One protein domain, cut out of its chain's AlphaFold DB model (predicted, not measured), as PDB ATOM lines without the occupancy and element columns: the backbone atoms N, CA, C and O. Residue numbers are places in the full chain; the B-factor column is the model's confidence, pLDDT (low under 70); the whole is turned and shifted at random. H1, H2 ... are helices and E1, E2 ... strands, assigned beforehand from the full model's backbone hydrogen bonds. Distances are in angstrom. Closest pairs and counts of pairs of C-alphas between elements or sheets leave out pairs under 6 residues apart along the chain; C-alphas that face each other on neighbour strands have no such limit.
ATOM      1  N   SER A   3      51.841 -31.058   6.849       92.25
ATOM      2  CA  SER A   3      50.926 -31.354   7.954       92.25
ATOM      3  C   SER A   3      49.834 -30.285   8.001       92.25
ATOM      4  O   SER A   3      49.942 -29.244   7.348       92.25
ATOM      5  N   TYR A   4      48.768 -30.546   8.755       85.75
ATOM      6  CA  TYR A   4      47.701 -29.580   9.005       85.75
ATOM      7  C   TYR A   4      47.600 -29.386  10.513       85.75
ATOM      8  O   TYR A   4      47.254 -30.313  11.239       85.75
ATOM      9  N   LEU A   5      47.936 -28.194  10.997       87.81
ATOM     10  CA  LEU A   5      47.941 -27.868  12.420       87.81
ATOM     11  C   LEU A   5      46.827 -26.856  12.706       87.81
ATOM     12  O   LEU A   5      46.819 -25.799  12.066       87.81
ATOM     13  N   PRO A   6      45.882 -27.140  13.620       83.81
ATOM     14  CA  PRO A   6      44.917 -26.136  14.040       83.81
ATOM     15  C   PRO A   6      45.595 -24.996  14.802       83.81
ATOM     16  O   PRO A   6      46.648 -25.168  15.416       83.81
ATOM     17  N   ALA A   7      44.958 -23.827  14.804       78.88
ATOM     18  CA  ALA A   7      45.423 -22.697  15.598       78.88
ATOM     19  C   ALA A   7      45.442 -23.052  17.098       78.88
ATOM     20  O   ALA A   7      44.465 -23.584  17.619       78.88
ATOM     21  N   GLY A   8      46.547 -22.734  17.779       81.62
ATOM     22  CA  GLY A   8      46.745 -22.992  19.212       81.62
ATOM     23  C   GLY A   8      47.406 -24.335  19.538       81.62
ATOM     24  O   GLY A   8      47.935 -24.504  20.637       81.62
ATOM     25  N   GLU A   9      47.455 -25.266  18.585       89.19
ATOM     26  CA  GLU A   9      48.161 -26.532  18.770       89.19
ATOM     27  C   GLU A   9      49.651 -26.404  18.461       89.19
ATOM     28  O   GLU A   9      50.087 -25.502  17.745       89.19
ATOM     29  N   VAL A  10      50.453 -27.293  19.049       88.56
ATOM     30  CA  VAL A  10      51.916 -27.254  18.943       88.56
ATOM     31  C   VAL A  10      52.441 -28.659  18.676       88.56
ATOM     32  O   VAL A  10      51.948 -29.643  19.234       88.56
ATOM     33  N   PHE A  11      53.444 -28.745  17.806       94.50
ATOM     34  CA  PHE A  11      54.175 -29.984  17.565       94.50
ATOM     35  C   PHE A  11      55.140 -30.291  18.709       94.50
ATOM     36  O   PHE A  11      55.632 -29.393  19.389       94.50
ATOM     37  N   ASP A  12      55.458 -31.569  18.884       95.56
ATOM     38  CA  ASP A  12      56.613 -31.960  19.688       95.56
ATOM     39  C   ASP A  12      57.897 -31.366  19.082       95.56
ATOM     40  O   ASP A  12      58.033 -31.289  17.857       95.56
ATOM     41  N   GLU A  13      58.852 -30.971  19.925       95.31
ATOM     42  CA  GLU A  13      60.124 -30.380  19.486       95.31
ATOM     43  C   GLU A  13      60.887 -31.287  18.501       95.31
ATOM     44  O   GLU A  13      61.548 -30.801  17.582       95.31
ATOM     45  N   ASN A  14      60.726 -32.610  18.627       96.69
ATOM     46  CA  ASN A  14      61.385 -33.603  17.787       96.69
ATOM     47  C   ASN A  14      60.489 -34.121  16.652       96.69
ATOM     48  O   ASN A  14      60.919 -34.983  15.880       96.69
ATOM     49  N   ALA A  15      59.260 -33.613  16.500       97.00
ATOM     50  CA  ALA A  15      58.284 -34.144  15.548       97.00
ATOM     51  C   ALA A  15      58.830 -34.201  14.115       97.00
ATOM     52  O   ALA A  15      58.792 -35.247  13.469       97.00
ATOM     53  N   PHE A  16      59.395 -33.095  13.626       97.00
ATOM     54  CA  PHE A  16      59.924 -33.012  12.264       97.00
ATOM     55  C   PHE A  16      61.161 -33.891  12.056       97.00
ATOM     56  O   PHE A  16      61.305 -34.472  10.982       97.00
ATOM     57  N   ALA A  17      62.020 -34.034  13.071       97.62
ATOM     58  CA  ALA A  17      63.179 -34.922  13.011       97.62
ATOM     59  C   ALA A  17      62.734 -36.387  12.880       97.62
ATOM     60  O   ALA A  17      63.182 -37.095  11.979       97.62
ATOM     61  N   VAL A  18      61.770 -36.807  13.709       98.06
ATOM     62  CA  VAL A  18      61.180 -38.151  13.651       98.06
ATOM     63  C   VAL A  18      60.518 -38.408  12.299       98.06
ATOM     64  O   VAL A  18      60.772 -39.436  11.674       98.06
ATOM     65  N   VAL A  19      59.678 -37.486  11.824       97.75
ATOM     66  CA  VAL A  19      58.970 -37.639  10.544       97.75
ATOM     67  C   VAL A  19      59.957 -37.689   9.379       97.75
ATOM     68  O   VAL A  19      59.792 -38.519   8.485       97.75
ATOM     69  N   SER A  20      60.988 -36.841   9.387       97.31
ATOM     70  CA  SER A  20      62.011 -36.813   8.342       97.31
ATOM     71  C   SER A  20      62.807 -38.117   8.286       97.31
ATOM     72  O   SER A  20      62.995 -38.656   7.198       97.31
ATOM     73  N   ASP A  21      63.233 -38.651   9.433       97.62
ATOM     74  CA  ASP A  21      63.944 -39.933   9.510       97.62
ATOM     75  C   ASP A  21      63.054 -41.084   9.011       97.62
ATOM     76  O   ASP A  21      63.402 -41.801   8.071       97.62
ATOM     77  N   VAL A  22      61.830 -41.194   9.541       97.56
ATOM     78  CA  VAL A  22      60.886 -42.251   9.153       97.56
ATOM     79  C   VAL A  22      60.553 -42.202   7.659       97.56
ATOM     80  O   VAL A  22      60.625 -43.228   6.981       97.56
ATOM     81  N   LEU A  23      60.204 -41.034   7.115       96.50
ATOM     82  CA  LEU A  23      59.891 -40.902   5.688       96.50
ATOM     83  C   LEU A  23      61.139 -41.026   4.800       96.50
ATOM     84  O   LEU A  23      61.010 -41.431   3.646       96.50
ATOM     85  N   GLY A  24      62.331 -40.695   5.299       96.25
ATOM     86  CA  GLY A  24      63.589 -40.939   4.594       96.25
ATOM     87  C   GLY A  24      63.908 -42.431   4.491       96.25
ATOM     88  O   GLY A  24      64.314 -42.910   3.436       96.25
ATOM     89  N   ARG A  25      63.656 -43.183   5.565       95.88
ATOM     90  CA  ARG A  25      63.929 -44.623   5.643       95.88
ATOM     91  C   ARG A  25      62.907 -45.484   4.901       95.88
ATOM     92  O   ARG A  25      63.258 -46.539   4.382       95.88
ATOM     93  N   PHE A  26      61.646 -45.058   4.872       96.25
ATOM     94  CA  PHE A  26      60.549 -45.804   4.255       96.25
ATOM     95  C   PHE A  26      59.935 -44.999   3.094       96.25
ATOM     96  O   PHE A  26      58.928 -44.304   3.288       96.25
ATOM     97  N   PRO A  27      60.515 -45.075   1.878       94.50
ATOM     98  CA  PRO A  27      60.058 -44.286   0.731       94.50
ATOM     99  C   PRO A  27      58.598 -44.578   0.351       94.50
ATOM    100  O   PRO A  27      57.875 -43.652  -0.012       94.50
ATOM    101  N   ASP A  28      58.133 -45.814   0.554       94.06
ATOM    102  CA  ASP A  28      56.769 -46.256   0.220       94.06
ATOM    103  C   ASP A  28      55.678 -45.695   1.152       94.06
ATOM    104  O   ASP A  28      54.483 -45.819   0.878       94.06
ATOM    105  N   ILE A  29      56.058 -45.093   2.284       96.00
ATOM    106  CA  ILE A  29      55.098 -44.484   3.208       96.00
ATOM    107  C   ILE A  29      54.750 -43.091   2.702       96.00
ATOM    108  O   ILE A  29      55.593 -42.195   2.705       96.00
ATOM    109  N   ASN A  30      53.490 -42.891   2.313       97.38
ATOM    110  CA  ASN A  30      53.006 -41.586   1.854       97.38
ATOM    111  C   ASN A  30      52.502 -40.704   3.001       97.38
ATOM    112  O   ASN A  30      52.692 -39.489   2.967       97.38
ATOM    113  N   TRP A  31      51.913 -41.298   4.038       97.94
ATOM    114  CA  TRP A  31      51.389 -40.576   5.195       97.94
ATOM    115  C   TRP A  31      51.424 -41.423   6.462       97.94
ATOM    116  O   TRP A  31      51.314 -42.656   6.427       97.94
ATOM    117  N   LEU A  32      51.613 -40.747   7.592       98.12
ATOM    118  CA  LEU A  32      51.765 -41.361   8.899       98.12
ATOM    119  C   LEU A  32      51.135 -40.506   9.995       98.12
ATOM    120  O   LEU A  32      50.946 -39.303   9.835       98.12
ATOM    121  N   THR A  33      50.839 -41.140  11.123       98.06
ATOM    122  CA  THR A  33      50.389 -40.473  12.342       98.06
ATOM    123  C   THR A  33      51.172 -40.953  13.557       98.06
ATOM    124  O   THR A  33      51.655 -42.088  13.585       98.06
ATOM    125  N   GLY A  34      51.316 -40.091  14.555       97.44
ATOM    126  CA  GLY A  34      51.991 -40.385  15.812       97.44
ATOM    127  C   GLY A  34      51.113 -41.093  16.843       97.44
ATOM    128  O   GLY A  34      50.032 -41.622  16.567       97.44
ATOM    129  N   ARG A  35      51.592 -41.065  18.087       96.88
ATOM    130  CA  ARG A  35      50.767 -41.343  19.264       96.88
ATOM    131  C   ARG A  35      49.634 -40.332  19.341       96.88
ATOM    132  O   ARG A  35      49.791 -39.176  18.946       96.88
ATOM    133  N   SER A  36      48.515 -40.781  19.896       94.88
ATOM    134  CA  SER A  36      47.445 -39.865  20.224       94.88
ATOM    135  C   SER A  36      47.722 -39.254  21.587       94.88
ATOM    136  O   SER A  36      47.814 -39.992  22.570       94.88
ATOM    137  N   VAL A  37      47.918 -37.939  21.627       95.25
ATOM    138  CA  VAL A  37      48.327 -37.207  22.830       95.25
ATOM    139  C   VAL A  37      47.334 -36.093  23.106       95.25
ATOM    140  O   VAL A  37      46.857 -35.426  22.186       95.25
ATOM    141  N   THR A  38      46.993 -35.917  24.378       93.88
ATOM    142  CA  THR A  38      46.174 -34.797  24.841       93.88
ATOM    143  C   THR A  38      46.911 -34.032  25.920       93.88
ATOM    144  O   THR A  38      47.650 -34.629  26.708       93.88
ATOM    145  N   ARG A  39      46.708 -32.719  25.948       93.75
ATOM    146  CA  ARG A  39      47.261 -31.825  26.963       93.75
ATOM    147  C   ARG A  39      46.180 -30.926  27.546       93.75
ATOM    148  O   ARG A  39      45.156 -30.698  26.903       93.75
ATOM    149  N   ASN A  40      46.393 -30.438  28.759       91.75
ATOM    150  CA  ASN A  40      45.529 -29.426  29.363       91.75
ATOM    151  C   ASN A  40      45.863 -28.014  28.831       91.75
ATOM    152  O   ASN A  40      46.764 -27.848  28.007       91.75
ATOM    153  N   ALA A  41      45.148 -26.999  29.325       88.75
ATOM    154  CA  ALA A  41      45.363 -25.592  28.967       88.75
ATOM    155  C   ALA A  41      46.772 -25.068  29.318       88.75
ATOM    156  O   ALA A  41      47.279 -24.180  28.641       88.75
ATOM    157  N   ASP A  42      47.431 -25.650  30.325       90.44
ATOM    158  CA  ASP A  42      48.806 -25.301  30.722       90.44
ATOM    159  C   ASP A  42      49.869 -25.973  29.834       90.44
ATOM    160  O   ASP A  42      51.070 -25.855  30.076       90.44
ATOM    161  N   GLY A  43      49.444 -26.737  28.824       89.56
ATOM    162  CA  GLY A  43      50.326 -27.477  27.930       89.56
ATOM    163  C   GLY A  43      50.847 -28.802  28.499       89.56
ATOM    164  O   GLY A  43      51.627 -29.484  27.834       89.56
ATOM    165  N   VAL A  44      50.404 -29.207  29.691       93.50
ATOM    166  CA  VAL A  44      50.814 -30.458  30.340       93.50
ATOM    167  C   VAL A  44      50.117 -31.638  29.676       93.50
ATOM    168  O   VAL A  44      48.891 -31.671  29.588       93.50
ATOM    169  N   ILE A  45      50.889 -32.640  29.247       94.94
ATOM    170  CA  ILE A  45      50.348 -33.880  28.680       94.94
ATOM    171  C   ILE A  45      49.545 -34.628  29.751       94.94
ATOM    172  O   ILE A  45      50.085 -35.036  30.777       94.94
ATOM    173  N   THR A  46      48.258 -34.844  29.486       94.88
ATOM    174  CA  THR A  46      47.321 -35.518  30.396       94.88
ATOM    175  C   THR A  46      47.022 -36.957  29.997       94.88
ATOM    176  O   THR A  46      46.670 -37.767  30.850       94.88
ATOM    177  N   ASP A  47      47.147 -37.292  28.710       94.31
ATOM    178  CA  ASP A  47      46.979 -38.662  28.216       94.31
ATOM    179  C   ASP A  47      47.816 -38.896  26.954       94.31
ATOM    180  O   ASP A  47      48.030 -37.988  26.146       94.31
ATOM    181  N   SER A  48      48.277 -40.133  26.774       94.38
ATOM    182  CA  SER A  48      49.028 -40.567  25.601       94.38
ATOM    183  C   SER A  48      48.808 -42.050  25.333       94.38
ATOM    184  O   SER A  48      49.293 -42.910  26.075       94.38
ATOM    185  N   PHE A  49      48.194 -42.385  24.200       93.44
ATOM    186  CA  PHE A  49      48.030 -43.776  23.783       93.44
ATOM    187  C   PHE A  49      48.571 -44.035  22.377       93.44
ATOM    188  O   PHE A  49      48.588 -43.167  21.506       93.44
ATOM    189  N   LEU A  50      49.023 -45.269  22.145       95.38
ATOM    190  CA  LEU A  50      49.458 -45.719  20.828       95.38
ATOM    191  C   LEU A  50      48.241 -46.234  20.049       95.38
ATOM    192  O   LEU A  50      47.713 -47.298  20.402       95.38
ATOM    193  N   PRO A  51      47.771 -45.531  19.003       94.62
ATOM    194  CA  PRO A  51      46.658 -46.028  18.216       94.62
ATOM    195  C   PRO A  51      47.039 -47.329  17.502       94.62
ATOM    196  O   PRO A  51      48.182 -47.553  17.097       94.62
ATOM    197  N   HIS A  52      46.055 -48.209  17.323       94.88
ATOM    198  CA  HIS A  52      46.228 -49.338  16.409       94.88
ATOM    199  C   HIS A  52      46.274 -48.820  14.971       94.88
ATOM    200  O   HIS A  52      45.528 -47.891  14.659       94.88
ATOM    201  N   PRO A  53      47.058 -49.454  14.079       95.19
ATOM    202  CA  PRO A  53      47.074 -49.101  12.666       95.19
ATOM    203  C   PRO A  53      45.663 -49.011  12.074       95.19
ATOM    204  O   PRO A  53      44.867 -49.955  12.163       95.19
ATOM    205  N   PHE A  54      45.363 -47.866  11.467       95.75
ATOM    206  CA  PHE A  54      44.023 -47.520  11.014       95.75
ATOM    207  C   PHE A  54      43.627 -48.337   9.779       95.75
ATOM    208  O   PHE A  54      44.433 -48.600   8.886       95.75
ATOM    209  N   GLN A  55      42.371 -48.774   9.705       95.31
ATOM    210  CA  GLN A  55      41.870 -49.506   8.537       95.31
ATOM    211  C   GLN A  55      41.209 -48.542   7.550       95.31
ATOM    212  O   GLN A  55      40.210 -47.913   7.901       95.31
ATOM    213  N   ARG A  56      41.689 -48.503   6.299       95.31
ATOM    214  CA  ARG A  56      41.136 -47.659   5.220       95.31
ATOM    215  C   ARG A  56      39.616 -47.758   5.110       95.31
ATOM    216  O   ARG A  56      38.936 -46.740   5.087       95.31
ATOM    217  N   ARG A  57      39.054 -48.973   5.184       94.94
ATOM    218  CA  ARG A  57      37.593 -49.187   5.146       94.94
ATOM    219  C   ARG A  57      36.820 -48.422   6.225       94.94
ATOM    220  O   ARG A  57      35.699 -47.996   5.974       94.94
ATOM    221  N   TYR A  58      37.405 -48.247   7.412       96.38
ATOM    222  CA  TYR A  58      36.795 -47.534   8.536       96.38
ATOM    223  C   TYR A  58      37.025 -46.026   8.466       96.38
ATOM    224  O   TYR A  58      36.194 -45.283   8.986       96.38
ATOM    225  N   ILE A  59      38.095 -45.577   7.804       95.88
ATOM    226  CA  ILE A  59      38.253 -44.168   7.430       95.88
ATOM    227  C   ILE A  59      37.185 -43.828   6.384       95.88
ATOM    228  O   ILE A  59      36.355 -42.968   6.634       95.88
ATOM    229  N   ALA A  60      37.089 -44.597   5.295       93.31
ATOM    230  CA  ALA A  60      36.171 -44.344   4.180       93.31
ATOM    231  C   ALA A  60      34.684 -44.236   4.583       93.31
ATOM    232  O   ALA A  60      33.931 -43.431   4.027       93.31
ATOM    233  N   CYS A  61      34.235 -45.050   5.547       94.06
ATOM    234  CA  CYS A  61      32.858 -45.013   6.055       94.06
ATOM    235  C   CYS A  61      32.681 -44.191   7.347       94.06
ATOM    236  O   CYS A  61      31.645 -44.288   8.018       94.06
ATOM    237  N   GLY A  62      33.674 -43.369   7.703       93.56
ATOM    238  CA  GLY A  62      33.603 -42.408   8.801       93.56
ATOM    239  C   GLY A  62      33.391 -43.046  10.167       93.56
ATOM    240  O   GLY A  62      32.629 -42.522  10.980       93.56
ATOM    241  N   MET A  63      33.972 -44.222  10.411       94.56
ATOM    242  CA  MET A  63      33.920 -44.871  11.725       94.56
ATOM    243  C   MET A  63      34.895 -44.223  12.701       94.56
ATOM    244  O   MET A  63      34.512 -44.005  13.852       94.56
ATOM    245  N   TYR A  64      36.109 -43.889  12.256       93.50
ATOM    246  CA  TYR A  64      37.031 -43.042  13.018       93.50
ATOM    247  C   TYR A  64      36.421 -41.639  13.140       93.50
ATOM    248  O   TYR A  64      36.027 -41.048  12.141       93.50
ATOM    249  N   GLY A  65      36.211 -41.173  14.375       85.81
ATOM    250  CA  GLY A  65      35.488 -39.928  14.683       85.81
ATOM    251  C   GLY A  65      33.992 -40.096  15.002       85.81
ATOM    252  O   GLY A  65      33.360 -39.175  15.527       85.81
ATOM    253  N   THR A  66      33.396 -41.277  14.767       87.62
ATOM    254  CA  THR A  66      31.996 -41.550  15.166       87.62
ATOM    255  C   THR A  66      31.837 -42.712  16.137       87.62
ATOM    256  O   THR A  66      31.127 -42.587  17.135       87.62
ATOM    257  N   ARG A  67      32.457 -43.857  15.849       89.38
ATOM    258  CA  ARG A  67      32.375 -45.092  16.649       89.38
ATOM    259  C   ARG A  67      33.744 -45.574  17.120       89.38
ATOM    260  O   ARG A  67      33.811 -46.284  18.119       89.38
ATOM    261  N   LEU A  68      34.796 -45.188  16.410       92.19
ATOM    262  CA  LEU A  68      36.200 -45.418  16.725       92.19
ATOM    263  C   LEU A  68      36.867 -44.079  17.090       92.19
ATOM    264  O   LEU A  68      36.335 -43.032  16.704       92.19
ATOM    265  N   PRO A  69      38.005 -44.098  17.813       89.50
ATOM    266  CA  PRO A  69      38.772 -42.889  18.120       89.50
ATOM    267  C   PRO A  69      39.054 -42.055  16.865       89.50
ATOM    268  O   PRO A  69      39.229 -42.616  15.785       89.50
ATOM    269  N   ALA A  70      39.038 -40.732  16.980       89.75
ATOM    270  CA  ALA A  70      39.386 -39.868  15.855       89.75
ATOM    271  C   ALA A  70      40.883 -39.987  15.531       89.75
ATOM    272  O   ALA A  70      41.689 -40.315  16.403       89.75
ATOM    273  N   LEU A  71      41.234 -39.737  14.270       94.00
ATOM    274  CA  LEU A  71      42.617 -39.506  13.875       94.00
ATOM    275  C   LEU A  71      42.959 -38.055  14.222       94.00
ATOM    276  O   LEU A  71      42.251 -37.158  13.775       94.00
ATOM    277  N   GLN A  72      43.992 -37.840  15.036       92.81
ATOM    278  CA  GLN A  72      44.413 -36.495  15.427       92.81
ATOM    279  C   GLN A  72      45.149 -35.799  14.293       92.81
ATOM    280  O   GLN A  72      45.976 -36.401  13.603       92.81
ATOM    281  N   GLN A  73      44.840 -34.522  14.118       92.62
ATOM    282  CA  GLN A  73      45.344 -33.727  13.015       92.62
ATOM    283  C   GLN A  73      46.804 -33.336  13.248       92.62
ATOM    284  O   GLN A  73      47.658 -33.529  12.389       92.62
ATOM    285  N   GLU A  74      47.081 -32.911  14.476       93.56
ATOM    286  CA  GLU A  74      48.354 -32.435  15.013       93.56
ATOM    287  C   GLU A  74      49.426 -33.528  14.986       93.56
ATOM    288  O   GLU A  74      50.620 -33.255  14.907       93.56
ATOM    289  N   SER A  75      48.995 -34.788  15.025       95.25
ATOM    290  CA  SER A  75      49.882 -35.944  14.988       95.25
ATOM    291  C   SER A  75      50.086 -36.501  13.581       95.25
ATOM    292  O   SER A  75      50.769 -37.513  13.460       95.25
ATOM    293  N   THR A  76      49.496 -35.922  12.528       97.25
ATOM    294  CA  THR A  76      49.452 -36.540  11.193       97.25
ATOM    295  C   THR A  76      50.210 -35.733  10.139       97.25
ATOM    296  O   THR A  76      50.010 -34.533   9.967       97.25
ATOM    297  N   PHE A  77      51.071 -36.431   9.398       97.94
ATOM    298  CA  PHE A  77      51.984 -35.872   8.402       97.94
ATOM    299  C   PHE A  77      51.912 -36.677   7.107       97.94
ATOM    300  O   PHE A  77      51.683 -37.890   7.118       97.94
ATOM    301  N   TRP A  78      52.156 -36.016   5.981       97.81
ATOM    302  CA  TRP A  78      52.180 -36.649   4.668       97.81
ATOM    303  C   TRP A  78      53.254 -36.066   3.751       97.81
ATOM    304  O   TRP A  78      53.844 -35.009   3.998       97.81
ATOM    305  N   ARG A  79      53.554 -36.784   2.668       96.88
ATOM    306  CA  ARG A  79      54.427 -36.296   1.597       96.88
ATOM    307  C   ARG A  79      53.735 -35.195   0.808       96.88
ATOM    308  O   ARG A  79      52.540 -35.264   0.565       96.88
ATOM    309  N   ALA A  80      54.501 -34.221   0.321       94.81
ATOM    310  CA  ALA A  80      53.942 -33.109  -0.450       94.81
ATOM    311  C   ALA A  80      53.136 -33.574  -1.679       94.81
ATOM    312  O   ALA A  80      52.130 -32.946  -1.998       94.81
ATOM    313  N   SER A  81      53.516 -34.705  -2.290       94.69
ATOM    314  CA  SER A  81      52.802 -35.336  -3.409       94.69
ATOM    315  C   SER A  81      51.326 -35.610  -3.113       94.69
ATOM    316  O   SER A  81      50.487 -35.323  -3.957       94.69
ATOM    317  N   LEU A  82      50.990 -36.067  -1.902       96.12
ATOM    318  CA  LEU A  82      49.602 -36.325  -1.497       96.12
ATOM    319  C   LEU A  82      48.747 -35.055  -1.457       96.12
ATOM    320  O   LEU A  82      47.540 -35.122  -1.644       96.12
ATOM    321  N   THR A  83      49.352 -33.881  -1.255       95.12
ATOM    322  CA  THR A  83      48.608 -32.607  -1.245       95.12
ATOM    323  C   THR A  83      47.918 -32.355  -2.587       95.12
ATOM    324  O   THR A  83      46.852 -31.754  -2.613       95.12
ATOM    325  N   GLN A  84      48.491 -32.857  -3.687       94.06
ATOM    326  CA  GLN A  84      47.918 -32.734  -5.031       94.06
ATOM    327  C   GLN A  84      46.676 -33.618  -5.233       94.06
ATOM    328  O   GLN A  84      45.921 -33.393  -6.171       94.06
ATOM    329  N   GLU A  85      46.445 -34.609  -4.367       95.69
ATOM    330  CA  GLU A  85      45.239 -35.447  -4.405       95.69
ATOM    331  C   GLU A  85      44.035 -34.754  -3.739       95.69
ATOM    332  O   GLU A  85      42.903 -35.217  -3.874       95.69
ATOM    333  N   ILE A  86      44.251 -33.654  -3.008       95.44
ATOM    334  CA  ILE A  86      43.187 -32.935  -2.301       95.44
ATOM    335  C   ILE A  86      42.468 -31.995  -3.270       95.44
ATOM    336  O   ILE A  86      43.036 -31.007  -3.731       95.44
ATOM    337  N   ASP A  87      41.178 -32.239  -3.490       95.12
ATOM    338  CA  ASP A  87      40.293 -31.272  -4.137       95.12
ATOM    339  C   ASP A  87      40.008 -30.101  -3.179       95.12
ATOM    340  O   ASP A  87      39.222 -30.204  -2.230       95.12
ATOM    341  N   LEU A  88      40.694 -28.980  -3.418       92.62
ATOM    342  CA  LEU A  88      40.565 -27.774  -2.604       92.62
ATOM    343  C   LEU A  88      39.188 -27.117  -2.743       92.62
ATOM    344  O   LEU A  88      38.727 -26.502  -1.782       92.62
ATOM    345  N   ASP A  89      38.513 -27.253  -3.884       93.62
ATOM    346  CA  ASP A  89      37.184 -26.673  -4.088       93.62
ATOM    347  C   ASP A  89      36.116 -27.449  -3.322       93.62
ATOM    348  O   ASP A  89      35.224 -26.843  -2.723       93.62
ATOM    349  N   ALA A  90      36.261 -28.772  -3.227       92.62
ATOM    350  CA  ALA A  90      35.436 -29.599  -2.351       92.62
ATOM    351  C   ALA A  90      35.754 -29.407  -0.854       92.62
ATOM    352  O   ALA A  90      34.861 -29.555  -0.016       92.62
ATOM    353  N   LEU A  91      37.001 -29.061  -0.506       92.75
ATOM    354  CA  LEU A  91      37.426 -28.817   0.876       92.75
ATOM    355  C   LEU A  91      36.967 -27.452   1.412       92.75
ATOM    356  O   LEU A  91      36.512 -27.370   2.552       92.75
ATOM    357  N   ARG A  92      37.050 -26.386   0.603       91.19
ATOM    358  CA  ARG A  92      36.694 -24.997   0.967       91.19
ATOM    359  C   ARG A  92      35.354 -24.813   1.699       91.19
ATOM    360  O   ARG A  92      35.328 -24.034   2.650       91.19
ATOM    361  N   PRO A  93      34.237 -25.454   1.299       92.19
ATOM    362  CA  PRO A  93      32.958 -25.263   1.985       92.19
ATOM    363  C   PRO A  93      32.869 -25.975   3.345       92.19
ATOM    364  O   PRO A  93      31.918 -25.721   4.088       92.19
ATOM    365  N   LEU A  94      33.813 -26.865   3.676       89.75
ATOM    366  CA  LEU A  94      33.803 -27.631   4.921       89.75
ATOM    367  C   LEU A  94      34.296 -26.775   6.084       89.75
ATOM    368  O   LEU A  94      35.370 -26.182   6.024       89.75
ATOM    369  N   LYS A  95      33.520 -26.735   7.170       85.25
ATOM    370  CA  LYS A  95      33.822 -25.869   8.322       85.25
ATOM    371  C   LYS A  95      34.461 -26.603   9.492       85.25
ATOM    372  O   LYS A  95      35.192 -25.992  10.260       85.25
ATOM    373  N   LEU A  96      34.141 -27.881   9.673       85.88
ATOM    374  CA  LEU A  96      34.499 -28.658  10.862       85.88
ATOM    375  C   LEU A  96      35.206 -29.970  10.511       85.88
ATOM    376  O   LEU A  96      36.122 -30.355  11.221       85.88
ATOM    377  N   ALA A  97      34.783 -30.659   9.451       89.44
ATOM    378  CA  ALA A  97      35.248 -31.992   9.061       89.44
ATOM    379  C   ALA A  97      36.208 -31.969   7.853       89.44
ATOM    380  O   ALA A  97      36.249 -32.924   7.071       89.44
ATOM    381  N   GLY A  98      36.947 -30.868   7.671       91.94
ATOM    382  CA  GLY A  98      37.949 -30.742   6.606       91.94
ATOM    383  C   GLY A  98      39.123 -31.713   6.780       91.94
ATOM    384  O   GLY A  98      39.590 -32.303   5.811       91.94
ATOM    385  N   ASP A  99      39.521 -31.972   8.025       92.88
ATOM    386  CA  ASP A  99      40.470 -33.026   8.397       92.88
ATOM    387  C   ASP A  99      40.022 -34.400   7.866       92.88
ATOM    388  O   ASP A  99      40.760 -35.087   7.163       92.88
ATOM    389  N   TYR A 100      38.770 -34.781   8.126       94.56
ATOM    390  CA  TYR A 100      38.198 -36.044   7.689       94.56
ATOM    391  C   TYR A 100      38.127 -36.147   6.168       94.56
ATOM    392  O   TYR A 100      38.348 -37.236   5.638       94.56
ATOM    393  N   PHE A 101      37.827 -35.050   5.466       95.44
ATOM    394  CA  PHE A 101      37.874 -35.024   4.005       95.44
ATOM    395  C   PHE A 101      39.264 -35.417   3.499       95.44
ATOM    396  O   PHE A 101      39.372 -36.367   2.729       95.44
ATOM    397  N   ILE A 102      40.317 -34.788   4.025       95.62
ATOM    398  CA  ILE A 102      41.710 -35.092   3.668       95.62
ATOM    399  C   ILE A 102      42.045 -36.560   3.975       95.62
ATOM    400  O   ILE A 102      42.548 -37.284   3.116       95.62
ATOM    401  N   TRP A 103      41.705 -37.047   5.175       96.50
ATOM    402  CA  TRP A 103      41.962 -38.440   5.563       96.50
ATOM    403  C   TRP A 103      41.226 -39.443   4.689       96.50
ATOM    404  O   TRP A 103      41.768 -40.504   4.377       96.50
ATOM    405  N   LYS A 104      39.987 -39.129   4.311       95.81
ATOM    406  CA  LYS A 104      39.197 -39.955   3.407       95.81
ATOM    407  C   LYS A 104      39.868 -40.012   2.036       95.81
ATOM    408  O   LYS A 104      40.071 -41.127   1.568       95.81
ATOM    409  N   THR A 105      40.255 -38.872   1.466       96.62
ATOM    410  CA  THR A 105      40.955 -38.782   0.177       96.62
ATOM    411  C   THR A 105      42.225 -39.630   0.180       96.62
ATOM    412  O   THR A 105      42.382 -40.516  -0.653       96.62
ATOM    413  N   PHE A 106      43.092 -39.483   1.185       97.25
ATOM    414  CA  PHE A 106      44.325 -40.278   1.248       97.25
ATOM    415  C   PHE A 106      44.046 -41.772   1.434       97.25
ATOM    416  O   PHE A 106      44.690 -42.616   0.808       97.25
ATOM    417  N   ALA A 107      43.053 -42.126   2.250       96.44
ATOM    418  CA  ALA A 107      42.674 -43.515   2.487       96.44
ATOM    419  C   ALA A 107      42.046 -44.209   1.265       96.44
ATOM    420  O   ALA A 107      41.840 -45.428   1.316       96.44
ATOM    421  N   GLU A 108      41.741 -43.495   0.180       94.94
ATOM    422  CA  GLU A 108      41.267 -44.106  -1.066       94.94
ATOM    423  C   GLU A 108      42.362 -44.884  -1.775       94.94
ATOM    424  O   GLU A 108      42.057 -45.948  -2.305       94.94
ATOM    425  N   ASN A 109      43.624 -44.456  -1.675       95.94
ATOM    426  CA  ASN A 109      44.750 -45.096  -2.364       95.94
ATOM    427  C   ASN A 109      45.883 -45.519  -1.421       95.94
ATOM    428  O   ASN A 109      46.599 -46.476  -1.711       95.94
ATOM    429  N   HIS A 110      45.987 -44.906  -0.239       96.69
ATOM    430  CA  HIS A 110      47.159 -45.023   0.622       96.69
ATOM    431  C   HIS A 110      46.812 -45.547   2.011       96.69
ATOM    432  O   HIS A 110      45.840 -45.146   2.652       96.69
ATOM    433  N   ASP A 111      47.642 -46.452   2.517       96.69
ATOM    434  CA  ASP A 111      47.538 -46.938   3.888       96.69
ATOM    435  C   ASP A 111      48.135 -45.921   4.872       96.69
ATOM    436  O   ASP A 111      49.231 -45.421   4.641       96.69
ATOM    437  N   LEU A 112      47.443 -45.652   5.984       97.69
ATOM    438  CA  LEU A 112      47.984 -44.834   7.073       97.69
ATOM    439  C   LEU A 112      48.903 -45.672   7.969       97.69
ATOM    440  O   LEU A 112      48.494 -46.718   8.495       97.69
ATOM    441  N   TYR A 113      50.118 -45.176   8.182       97.81
ATOM    442  CA  TYR A 113      51.105 -45.770   9.080       97.81
ATOM    443  C   TYR A 113      51.081 -45.091  10.449       97.81
ATOM    444  O   TYR A 113      50.742 -43.918  10.566       97.81
ATOM    445  N   VAL A 114      51.423 -45.833  11.501       97.81
ATOM    446  CA  VAL A 114      51.499 -45.302  12.868       97.81
ATOM    447  C   VAL A 114      52.944 -45.348  13.330       97.81
ATOM    448  O   VAL A 114      53.517 -46.433  13.403       97.81
ATOM    449  N   VAL A 115      53.520 -44.206  13.690       97.81
ATOM    450  CA  VAL A 115      54.809 -44.138  14.381       97.81
ATOM    451  C   VAL A 115      54.577 -44.057  15.884       97.81
ATOM    452  O   VAL A 115      53.786 -43.256  16.379       97.81
ATOM    453  N   ASN A 116      55.262 -44.907  16.647       97.31
ATOM    454  CA  ASN A 116      55.217 -44.866  18.105       97.31
ATOM    455  C   ASN A 116      56.106 -43.736  18.657       97.31
ATOM    456  O   ASN A 116      57.080 -44.010  19.353       97.31
ATOM    457  N   SER A 117      55.752 -42.491  18.338       97.38
ATOM    458  CA  SER A 117      56.364 -41.263  18.854       97.38
ATOM    459  C   SER A 117      55.297 -40.206  19.113       97.38
ATOM    460  O   SER A 117      54.250 -40.211  18.462       97.38
ATOM    461  N   HIS A 118      55.552 -39.299  20.050       96.62
ATOM    462  CA  HIS A 118      54.790 -38.059  20.160       96.62
ATOM    463  C   HIS A 118      55.194 -37.142  19.000       96.62
ATOM    464  O   HIS A 118      56.384 -36.970  18.756       96.62
ATOM    465  N   LEU A 119      54.216 -36.644  18.241       97.19
ATOM    466  CA  LEU A 119      54.448 -35.704  17.135       97.19
ATOM    467  C   LEU A 119      53.703 -34.382  17.348       97.19
ATOM    468  O   LEU A 119      54.187 -33.328  16.959       97.19
ATOM    469  N   GLY A 120      52.541 -34.436  17.987       95.19
ATOM    470  CA  GLY A 120      51.772 -33.282  18.420       95.19
ATOM    471  C   GLY A 120      50.757 -33.714  19.469       95.19
ATOM    472  O   GLY A 120      50.546 -34.914  19.688       95.19
ATOM    473  N   ALA A 121      50.133 -32.734  20.112       94.19
ATOM    474  CA  ALA A 121      49.132 -32.952  21.143       94.19
ATOM    475  C   ALA A 121      47.892 -32.112  20.857       94.19
ATOM    476  O   ALA A 121      48.008 -30.989  20.388       94.19
ATOM    477  N   PHE A 122      46.724 -32.665  21.176       91.12
ATOM    478  CA  PHE A 122      45.456 -31.942  21.149       91.12
ATOM    479  C   PHE A 122      45.186 -31.311  22.514       91.12
ATOM    480  O   PHE A 122      45.208 -32.003  23.540       91.12
ATOM    481  N   SER A 123      44.898 -30.018  22.534       90.31
ATOM    482  CA  SER A 123      44.615 -29.272  23.753       90.31
ATOM    483  C   SER A 123      43.162 -29.471  24.166       90.31
ATOM    484  O   SER A 123      42.236 -29.321  23.369       90.31
ATOM    485  N   ILE A 124      42.939 -29.817  25.430       86.00
ATOM    486  CA  ILE A 124      41.611 -29.904  26.034       86.00
ATOM    487  C   ILE A 124      41.484 -28.763  27.037       86.00
ATOM    488  O   ILE A 124      42.032 -28.812  28.138       86.00
ATOM    489  N   GLU A 125      40.716 -27.749  26.657       79.94
ATOM    490  CA  GLU A 125      40.388 -26.611  27.512       79.94
ATOM    491  C   GLU A 125      38.973 -26.750  28.087       79.94
ATOM    492  O   GLU A 125      38.057 -27.287  27.445       79.94
ATOM    493  N   GLN A 126      38.758 -26.252  29.306       66.19
ATOM    494  CA  GLN A 126      37.406 -26.137  29.850       66.19
ATOM    495  C   GLN A 126      36.595 -25.145  29.006       66.19
ATOM    496  O   GLN A 126      37.008 -24.012  28.800       66.19
ATOM    497  N   GLY A 127      35.426 -25.570  28.515       60.53
ATOM    498  CA  GLY A 127      34.538 -24.712  27.718       60.53
ATOM    499  C   GLY A 127      34.840 -24.661  26.216       60.53
ATOM    500  O   GLY A 127      34.235 -23.850  25.517       60.53
ATOM    501  N   GLN A 128      35.719 -25.533  25.706       56.78
ATOM    502  CA  GLN A 128      36.079 -25.605  24.286       56.78
ATOM    503  C   GLN A 128      34.841 -25.577  23.363       56.78
ATOM    504  O   GLN A 128      33.871 -26.309  23.578       56.78
ATOM    505  N   LEU A 129      34.896 -24.783  22.285       47.81
ATOM    506  CA  LEU A 129      33.839 -24.638  21.266       47.81
ATOM    507  C   LEU A 129      33.356 -25.975  20.662       47.81
ATOM    508  O   LEU A 129      32.209 -26.077  20.222       47.81
ATOM    509  N   SER A 130      34.172 -27.035  20.707       48.34
ATOM    510  CA  SER A 130      33.780 -28.409  20.344       48.34
ATOM    511  C   SER A 130      32.610 -28.952  21.194       48.34
ATOM    512  O   SER A 130      31.905 -29.879  20.774       48.34
ATOM    513  N   GLN A 131      32.345 -28.338  22.353       46.50
ATOM    514  CA  GLN A 131      31.174 -28.570  23.198       46.50
ATOM    515  C   GLN A 131      29.960 -27.699  22.832       46.50
ATOM    516  O   GLN A 131      28.837 -28.110  23.130       46.50
ATOM    517  N   GLN A 132      30.142 -26.548  22.173       48.47
ATOM    518  CA  GLN A 132      29.061 -25.583  21.914       48.47
ATOM    519  C   GLN A 132      28.041 -26.078  20.880       48.47
ATOM    520  O   GLN A 132      26.857 -25.778  21.003       48.47
ATOM    521  N   VAL A 133      28.446 -26.919  19.920       54.94
ATOM    522  CA  VAL A 133      27.498 -27.652  19.063       54.94
ATOM    523  C   VAL A 133      27.857 -29.132  19.044       54.94
ATOM    524  O   VAL A 133      28.454 -29.654  18.096       54.94
ATOM    525  N   ARG A 134      27.486 -29.832  20.125       57.62
ATOM    526  CA  ARG A 134      27.659 -31.285  20.260       57.62
ATOM    527  C   ARG A 134      27.229 -32.007  18.979       57.62
ATOM    528  O   ARG A 134      26.050 -32.123  18.662       57.62
ATOM    529  N   GLY A 135      28.204 -32.562  18.262       72.62
ATOM    530  CA  GLY A 135      27.955 -33.397  17.090       72.62
ATOM    531  C   GLY A 135      27.846 -32.672  15.747       72.62
ATOM    532  O   GLY A 135      27.594 -33.368  14.767       72.62
ATOM    533  N   ALA A 136      28.092 -31.358  15.656       82.12
ATOM    534  CA  ALA A 136      28.176 -30.657  14.366       82.12
ATOM    535  C   ALA A 136      29.265 -31.256  13.461       82.12
ATOM    536  O   ALA A 136      28.972 -31.627  12.326       82.12
ATOM    537  N   TYR A 137      30.457 -31.508  14.014       85.88
ATOM    538  CA  TYR A 137      31.523 -32.255  13.334       85.88
ATOM    539  C   TYR A 137      31.022 -33.601  12.799       85.88
ATOM    540  O   TYR A 137      31.162 -33.924  11.626       85.88
ATOM    541  N   ARG A 138      30.339 -34.387  13.645       86.31
ATOM    542  CA  ARG A 138      29.792 -35.694  13.238       86.31
ATOM    543  C   ARG A 138      28.698 -35.559  12.183       86.31
ATOM    544  O   ARG A 138      28.472 -36.518  11.450       86.31
ATOM    545  N   LYS A 139      27.966 -34.445  12.149       88.75
ATOM    546  CA  LYS A 139      26.926 -34.173  11.154       88.75
ATOM    547  C   LYS A 139      27.565 -33.891   9.796       88.75
ATOM    548  O   LYS A 139      27.161 -34.534   8.837       88.75
ATOM    549  N   GLU A 140      28.583 -33.034   9.742       90.88
ATOM    550  CA  GLU A 140      29.331 -32.743   8.511       90.88
ATOM    551  C   GLU A 140      30.126 -33.969   8.032       90.88
ATOM    552  O   GLU A 140      29.984 -34.398   6.897       90.88
ATOM    553  N   LEU A 141      30.818 -34.686   8.920       91.56
ATOM    554  CA  LEU A 141      31.483 -35.953   8.579       91.56
ATOM    555  C   LEU A 141      30.510 -36.974   7.950       91.56
ATOM    556  O   LEU A 141      30.861 -37.721   7.033       91.56
ATOM    557  N   ARG A 142      29.252 -37.016   8.415       90.94
ATOM    558  CA  ARG A 142      28.225 -37.912   7.858       90.94
ATOM    559  C   ARG A 142      27.786 -37.548   6.440       90.94
ATOM    560  O   ARG A 142      27.278 -38.456   5.786       90.94
ATOM    561  N   THR A 143      27.944 -36.301   5.991       91.75
ATOM    562  CA  THR A 143      27.656 -35.918   4.596       91.75
ATOM    563  C   THR A 143      28.772 -36.377   3.660       91.75
ATOM    564  O   THR A 143      28.499 -36.758   2.528       91.75
ATOM    565  N   LEU A 144      30.011 -36.432   4.159       91.44
ATOM    566  CA  LEU A 144      31.201 -36.816   3.395       91.44
ATOM    567  C   LEU A 144      31.416 -38.331   3.291       91.44
ATOM    568  O   LEU A 144      32.002 -38.829   2.324       91.44
ATOM    569  N   ARG A 145      31.013 -39.085   4.316       90.75
ATOM    570  CA  ARG A 145      31.259 -40.532   4.383       90.75
ATOM    571  C   ARG A 145      30.293 -41.326   3.506       90.75
ATOM    572  O   ARG A 145      29.101 -41.027   3.442       90.75
ATOM    573  N   ARG A 146      30.751 -42.470   2.992       93.25
ATOM    574  CA  ARG A 146      29.813 -43.503   2.530       93.25
ATOM    575  C   ARG A 146      29.105 -44.150   3.719       93.25
ATOM    576  O   ARG A 146      29.673 -44.278   4.808       93.25
ATOM    577  N   ARG A 147      27.866 -44.610   3.524       90.88
ATOM    578  CA  ARG A 147      27.147 -45.335   4.579       90.88
ATOM    579  C   ARG A 147      27.882 -46.651   4.894       90.88
ATOM    580  O   ARG A 147      28.154 -47.419   3.975       90.88
ATOM    581  N   PRO A 148      28.199 -46.927   6.171       92.25
ATOM    582  CA  PRO A 148      28.822 -48.190   6.540       92.25
ATOM    583  C   PRO A 148      27.822 -49.339   6.465       92.25
ATOM    584  O   PRO A 148      26.678 -49.187   6.917       92.25
ATOM    585  N   THR A 149      28.280 -50.495   5.985       94.56
ATOM    586  CA  THR A 149      27.486 -51.731   5.978       94.56
ATOM    587  C   THR A 149      27.284 -52.268   7.399       94.56
ATOM    588  O   THR A 149      27.956 -51.856   8.352       94.56
ATOM    589  N   PHE A 150      26.356 -53.212   7.573       93.62
ATOM    590  CA  PHE A 150      26.150 -53.877   8.865       93.62
ATOM    591  C   PHE A 150      27.408 -54.610   9.348       93.62
ATOM    592  O   PHE A 150      27.780 -54.475  10.514       93.62
ATOM    593  N   ILE A 151      28.111 -55.295   8.441       94.75
ATOM    594  CA  ILE A 151      29.369 -55.995   8.740       94.75
ATOM    595  C   ILE A 151      30.435 -55.002   9.213       94.75
ATOM    596  O   ILE A 151      31.140 -55.262  10.185       94.75
ATOM    597  N   GLU A 152      30.535 -53.827   8.587       94.19
ATOM    598  CA  GLU A 152      31.491 -52.800   9.007       94.19
ATOM    599  C   GLU A 152      31.151 -52.206  10.371       94.19
ATOM    600  O   GLU A 152      32.059 -51.953  11.160       94.19
ATOM    601  N   ARG A 153      29.862 -52.024  10.684       93.38
ATOM    602  CA  ARG A 153      29.407 -51.583  12.014       93.38
ATOM    603  C   ARG A 153      29.746 -52.606  13.092       93.38
ATOM    604  O   ARG A 153      30.327 -52.232  14.109       93.38
ATOM    605  N   ALA A 154      29.412 -53.874  12.861       94.38
ATOM    606  CA  ALA A 154      29.720 -54.961  13.785       94.38
ATOM    607  C   ALA A 154      31.238 -55.117  13.963       94.38
ATOM    608  O   ALA A 154      31.744 -55.122  15.084       94.38
ATOM    609  N   GLY A 155      31.986 -55.127  12.857       95.44
ATOM    610  CA  GLY A 155      33.443 -55.193  12.866       95.44
ATOM    611  C   GLY A 155      34.089 -54.006  13.584       95.44
ATOM    612  O   GLY A 155      35.022 -54.205  14.356       95.44
ATOM    613  N   ALA A 156      33.573 -52.786  13.404       93.56
ATOM    614  CA  ALA A 156      34.056 -51.607  14.120       93.56
ATOM    615  C   ALA A 156      33.784 -51.704  15.630       93.56
ATOM    616  O   ALA A 156      34.627 -51.292  16.422       93.56
ATOM    617  N   LEU A 157      32.653 -52.280  16.052       93.81
ATOM    618  CA  LEU A 157      32.376 -52.520  17.471       93.81
ATOM    619  C   LEU A 157      33.369 -53.522  18.074       93.81
ATOM    620  O   LEU A 157      33.977 -53.234  19.104       93.81
ATOM    621  N   VAL A 158      33.587 -54.658  17.406       93.56
ATOM    622  CA  VAL A 158      34.589 -55.651  17.826       93.56
ATOM    623  C   VAL A 158      35.984 -55.026  17.858       93.56
ATOM    624  O   VAL A 158      36.725 -55.202  18.825       93.56
ATOM    625  N   HIS A 159      36.334 -54.242  16.834       92.38
ATOM    626  CA  HIS A 159      37.599 -53.519  16.775       92.38
ATOM    627  C   HIS A 159      37.744 -52.565  17.963       92.38
ATOM    628  O   HIS A 159      38.752 -52.644  18.656       92.38
ATOM    629  N   ARG A 160      36.722 -51.754  18.269       92.06
ATOM    630  CA  ARG A 160      36.707 -50.843  19.423       92.06
ATOM    631  C   ARG A 160      36.955 -51.578  20.735       92.06
ATOM    632  O   ARG A 160      37.770 -51.131  21.533       92.06
ATOM    633  N   LEU A 161      36.255 -52.689  20.967       91.38
ATOM    634  CA  LEU A 161      36.424 -53.487  22.184       91.38
ATOM    635  C   LEU A 161      37.845 -54.050  22.275       91.38
ATOM    636  O   LEU A 161      38.473 -53.979  23.328       91.38
ATOM    637  N   ARG A 162      38.389 -54.534  21.156       88.88
ATOM    638  CA  ARG A 162      39.756 -55.053  21.094       88.88
ATOM    639  C   ARG A 162      40.797 -53.974  21.383       88.88
ATOM    640  O   ARG A 162      41.729 -54.237  22.136       88.88
ATOM    641  N   THR A 163      40.669 -52.793  20.781       88.00
ATOM    642  CA  THR A 163      41.653 -51.708  20.922       88.00
ATOM    643  C   THR A 163      41.523 -50.956  22.240       88.00
ATOM    644  O   THR A 163      42.506 -50.381  22.686       88.00
ATOM    645  N   LYS A 164      40.351 -50.981  22.890       84.69
ATOM    646  CA  LYS A 164      40.144 -50.368  24.211       84.69
ATOM    647  C   LYS A 164      40.995 -51.026  25.302       84.69
ATOM    648  O   LYS A 164      41.467 -50.337  26.193       84.69
ATOM    649  N   TYR A 165      41.179 -52.345  25.233       82.31
ATOM    650  CA  TYR A 165      41.833 -53.116  26.300       82.31
ATOM    651  C   TYR A 165      43.207 -53.674  25.920       82.31
ATOM    652  O   TYR A 165      43.836 -54.352  26.726       82.31
ATOM    653  N   ARG A 166      43.675 -53.461  24.685       88.00
ATOM    654  CA  ARG A 166      44.944 -54.029  24.213       88.00
ATOM    655  C   ARG A 166      45.762 -52.984  23.487       88.00
ATOM    656  O   ARG A 166      45.255 -52.326  22.585       88.00
ATOM    657  N   GLN A 167      47.048 -52.920  23.806       88.88
ATOM    658  CA  GLN A 167      48.019 -52.166  23.022       88.88
ATOM    659  C   GLN A 167      48.315 -52.880  21.690       88.88
ATOM    660  O   GLN A 167      48.163 -54.108  21.594       88.88
ATOM    661  N   PRO A 168      48.733 -52.150  20.643       89.88
ATOM    662  CA  PRO A 168      49.227 -52.762  19.417       89.88
ATOM    663  C   PRO A 168      50.398 -53.702  19.710       89.88
ATOM    664  O   PRO A 168      51.308 -53.374  20.475       89.88
ATOM    665  N   ARG A 169      50.396 -54.885  19.086       88.81
ATOM    666  CA  ARG A 169      51.545 -55.797  19.165       88.81
ATOM    667  C   ARG A 169      52.766 -55.123  18.539       88.81
ATOM    668  O   ARG A 169      52.626 -54.401  17.555       88.81
ATOM    669  N   LYS A 170      53.967 -55.421  19.048       84.81
ATOM    670  CA  LYS A 170      55.230 -54.885  18.503       84.81
ATOM    671  C   LYS A 170      55.389 -55.147  16.998       84.81
ATOM    672  O   LYS A 170      55.980 -54.335  16.307       84.81
ATOM    673  N   ASN A 171      54.827 -56.253  16.510       85.69
ATOM    674  CA  ASN A 171      54.873 -56.692  15.116       85.69
ATOM    675  C   ASN A 171      53.596 -56.371  14.317       85.69
ATOM    676  O   ASN A 171      53.342 -57.019  13.301       85.69
ATOM    677  N   ALA A 172      52.757 -55.443  14.789       90.12
ATOM    678  CA  ALA A 172      51.571 -55.041  14.045       90.12
ATOM    679  C   ALA A 172      51.973 -54.446  12.679       90.12
ATOM    680  O   ALA A 172      52.909 -53.646  12.616       90.12
ATOM    681  N   PRO A 173      51.282 -54.806  11.585       91.31
ATOM    682  CA  PRO A 173      51.598 -54.258  10.272       91.31
ATOM    683  C   PRO A 173      51.361 -52.746  10.269       91.31
ATOM    684  O   PRO A 173      50.359 -52.281  10.816       91.31
ATOM    685  N   ARG A 174      52.252 -51.994   9.611       95.31
ATOM    686  CA  ARG A 174      52.217 -50.518   9.526       95.31
ATOM    687  C   ARG A 174      52.403 -49.793  10.864       95.31
ATOM    688  O   ARG A 174      52.082 -48.612  10.971       95.31
ATOM    689  N   LEU A 175      52.896 -50.494  11.885       96.88
ATOM    690  CA  LEU A 175      53.373 -49.882  13.117       96.88
ATOM    691  C   LEU A 175      54.894 -49.736  13.044       96.88
ATOM    692  O   LEU A 175      55.610 -50.726  12.902       96.88
ATOM    693  N   ILE A 176      55.360 -48.504  13.182       97.25
ATOM    694  CA  ILE A 176      56.765 -48.121  13.165       97.25
ATOM    695  C   ILE A 176      57.192 -47.853  14.603       97.25
ATOM    696  O   ILE A 176      56.494 -47.177  15.367       97.25
ATOM    697  N   ARG A 177      58.324 -48.421  15.006       96.19
ATOM    698  CA  ARG A 177      58.855 -48.301  16.367       96.19
ATOM    699  C   ARG A 177      60.345 -48.034  16.302       96.19
ATOM    700  O   ARG A 177      61.001 -48.513  15.387       96.19
ATOM    701  N   TYR A 178      60.866 -47.309  17.280       96.06
ATOM    702  CA  TYR A 178      62.303 -47.162  17.422       96.06
ATOM    703  C   TYR A 178      62.894 -48.444  18.019       96.06
ATOM    704  O   TYR A 178      62.384 -48.961  19.020       96.06
ATOM    705  N   ASP A 179      63.927 -48.973  17.379       94.94
ATOM    706  CA  ASP A 179      64.763 -50.051  17.883       94.94
ATOM    707  C   ASP A 179      66.018 -49.434  18.501       94.94
ATOM    708  O   ASP A 179      66.842 -48.841  17.806       94.94
ATOM    709  N   HIS A 180      66.155 -49.561  19.822       94.00
ATOM    710  CA  HIS A 180      67.302 -49.022  20.550       94.00
ATOM    711  C   HIS A 180      68.595 -49.807  20.299       94.00
ATOM    712  O   HIS A 180      69.667 -49.228  20.425       94.00
ATOM    713  N   GLY A 181      68.516 -51.092  19.936       94.69
ATOM    714  CA  GLY A 181      69.696 -51.899  19.620       94.69
ATOM    715  C   GLY A 181      70.282 -51.540  18.256       94.69
ATOM    716  O   GLY A 181      71.496 -51.456  18.109       94.69
ATOM    717  N   ALA A 182      69.417 -51.273  17.277       92.94
ATOM    718  CA  ALA A 182      69.817 -50.842  15.935       92.94
ATOM    719  C   ALA A 182      69.865 -49.309  15.757       92.94
ATOM    720  O   ALA A 182      70.144 -48.841  14.654       92.94
ATOM    721  N   ALA A 183      69.538 -48.542  16.804       95.56
ATOM    722  CA  ALA A 183      69.438 -47.078  16.814       95.56
ATOM    723  C   ALA A 183      68.662 -46.498  15.616       95.56
ATOM    724  O   ALA A 183      69.118 -45.578  14.940       95.56
ATOM    725  N   CYS A 184      67.497 -47.075  15.309       96.00
ATOM    726  CA  CYS A 184      66.716 -46.643  14.157       96.00
ATOM    727  C   CYS A 184      65.236 -47.020  14.209       96.00
ATOM    728  O   CYS A 184      64.815 -47.902  14.957       96.00
ATOM    729  N   TRP A 185      64.432 -46.398  13.344       96.56
ATOM    730  CA  TRP A 185      63.042 -46.796  13.136       96.56
ATOM    731  C   TRP A 185      62.933 -48.101  12.351       96.56
ATOM    732  O   TRP A 185      63.482 -48.250  11.260       96.56
ATOM    733  N   VAL A 186      62.146 -49.033  12.879       95.12
ATOM    734  CA  VAL A 186      61.854 -50.323  12.258       95.12
ATOM    735  C   VAL A 186      60.357 -50.509  12.076       95.12
ATOM    736  O   VAL A 186      59.532 -50.086  12.892       95.12
ATOM    737  N   MET A 187      60.005 -51.194  10.997       93.31
ATOM    738  CA  MET A 187      58.653 -51.632  10.702       93.31
ATOM    739  C   MET A 187      58.732 -53.052  10.164       93.31
ATOM    740  O   MET A 187      59.575 -53.359   9.324       93.31
ATOM    741  N   LYS A 188      57.844 -53.933  10.627       83.00
ATOM    742  CA  LYS A 188      57.758 -55.268  10.041       83.00
ATOM    743  C   LYS A 188      57.084 -55.161   8.670       83.00
ATOM    744  O   LYS A 188      55.904 -54.807   8.600       83.00
ATOM    745  N   ASN A 189      57.827 -55.467   7.607       64.38
ATOM    746  CA  ASN A 189      57.275 -55.550   6.258       64.38
ATOM    747  C   ASN A 189      56.192 -56.635   6.186       64.38
ATOM    748  O   ASN A 189      56.247 -57.636   6.911       64.38
TER     749      ASN A 189
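AT A GLANCE: This is residues 3 to 189 of the 191 residues of an uncharacterized protein of Sulfitobacter sp. JL08 (UniProt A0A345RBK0). A curled sheet of five short strands, like part of a barrel, wraps round helix H1, and E1 runs on into E2 of a second, small sheet of three strands, E3, E2 and E6. Away from H1, helix H5 grazes the large sheet and packs with short H2, while the longest helix, H7, lies farther out, close to H2. The printed part has 187 residues, under half of them in named elements, in the order H1 E1 E2 E3 H2 E4 H3 H4 H5 E5 E6 H6 H7 E7 E8; the class is mixed, helices and strands. Both sheets are mixed, with orders E4 E1 E5 E7 E8 and E3 E2 E6. The whole is compact and rounded, with a radius of gyration of the C-alphas of 16.4 A and spans of 48, 41 and 38 A.

IN THESE COORDINATES: H1, residues 15 to 25, begins at C-alpha 15 (58.284, -34.144, 15.548) and is 15.5 A long. E1 is residues 31 to 33, E2 36 to 39, E3 45 to 49, H2 56 to 60, E4 76 to 78, H3 80 to 83 and H4 88 to 91. H5, residues 98 to 109, is 18.2 A long. E5 is residues 113 to 115, E6 120 to 123 and H6 136 to 144. H7, residues 150 to 165, is 23.5 A long. E7 is residues 175 to 179, and E8, residues 184 to 187, ends at C-alpha 187 (58.653, -51.632, 10.702).

HOW THE PARTS SIT: The large sheet curls round H1, two layers with H1 on one face; the C-alphas of Val 22 and Trp 185 in E8 are 6.4 A apart, the closest of the two elements. E4 and E1 are antiparallel, with N 32 and O 77 within hydrogen-bond range at 2.9 A. E1 and E5 are parallel, N 33 to O 113 at 2.8 A, as are E5 and E7, N 176 to O 114 at 2.8 A. E7 and E8 form a hairpin, N 186 to O 177 at 2.8 A. E1 runs on into E2 at 49 degrees. E2 and E3 form a hairpin, N 38 to O 47 at 2.9 A; E2 and E6 are parallel, N 122 to O 37 at 2.9 A. H5 only grazes the large sheet with residues 103 to 107, and with residues 103 to 108 touches H2, closest C-alphas Arg 56 and Ala 107 at 5.2 A. H5 and H6 only just touch, only at their ends, with 3 pairs of C-alphas within 8 A. H3, H4 and H7 touch no helix; H7 and H2 are close but not clearly touching, at 7.4 A between the C-alphas of Tyr 58 and Ala 156. Every O i to N i+4 pair is within hydrogen-bond range in H1, H2 and H6, against 7 of 8 in H5 and 11 of 12 in H7; H3 and H4 are too short for such a pair.

THE WHOLE: The C-alphas farthest apart are those of Pro 93 and Gly 181, 48.7 A. The printed part has no cut. The links H2 to E4 and E6 to H6 are long. The pLDDT is under 70 at residues 126 to 134 and 189.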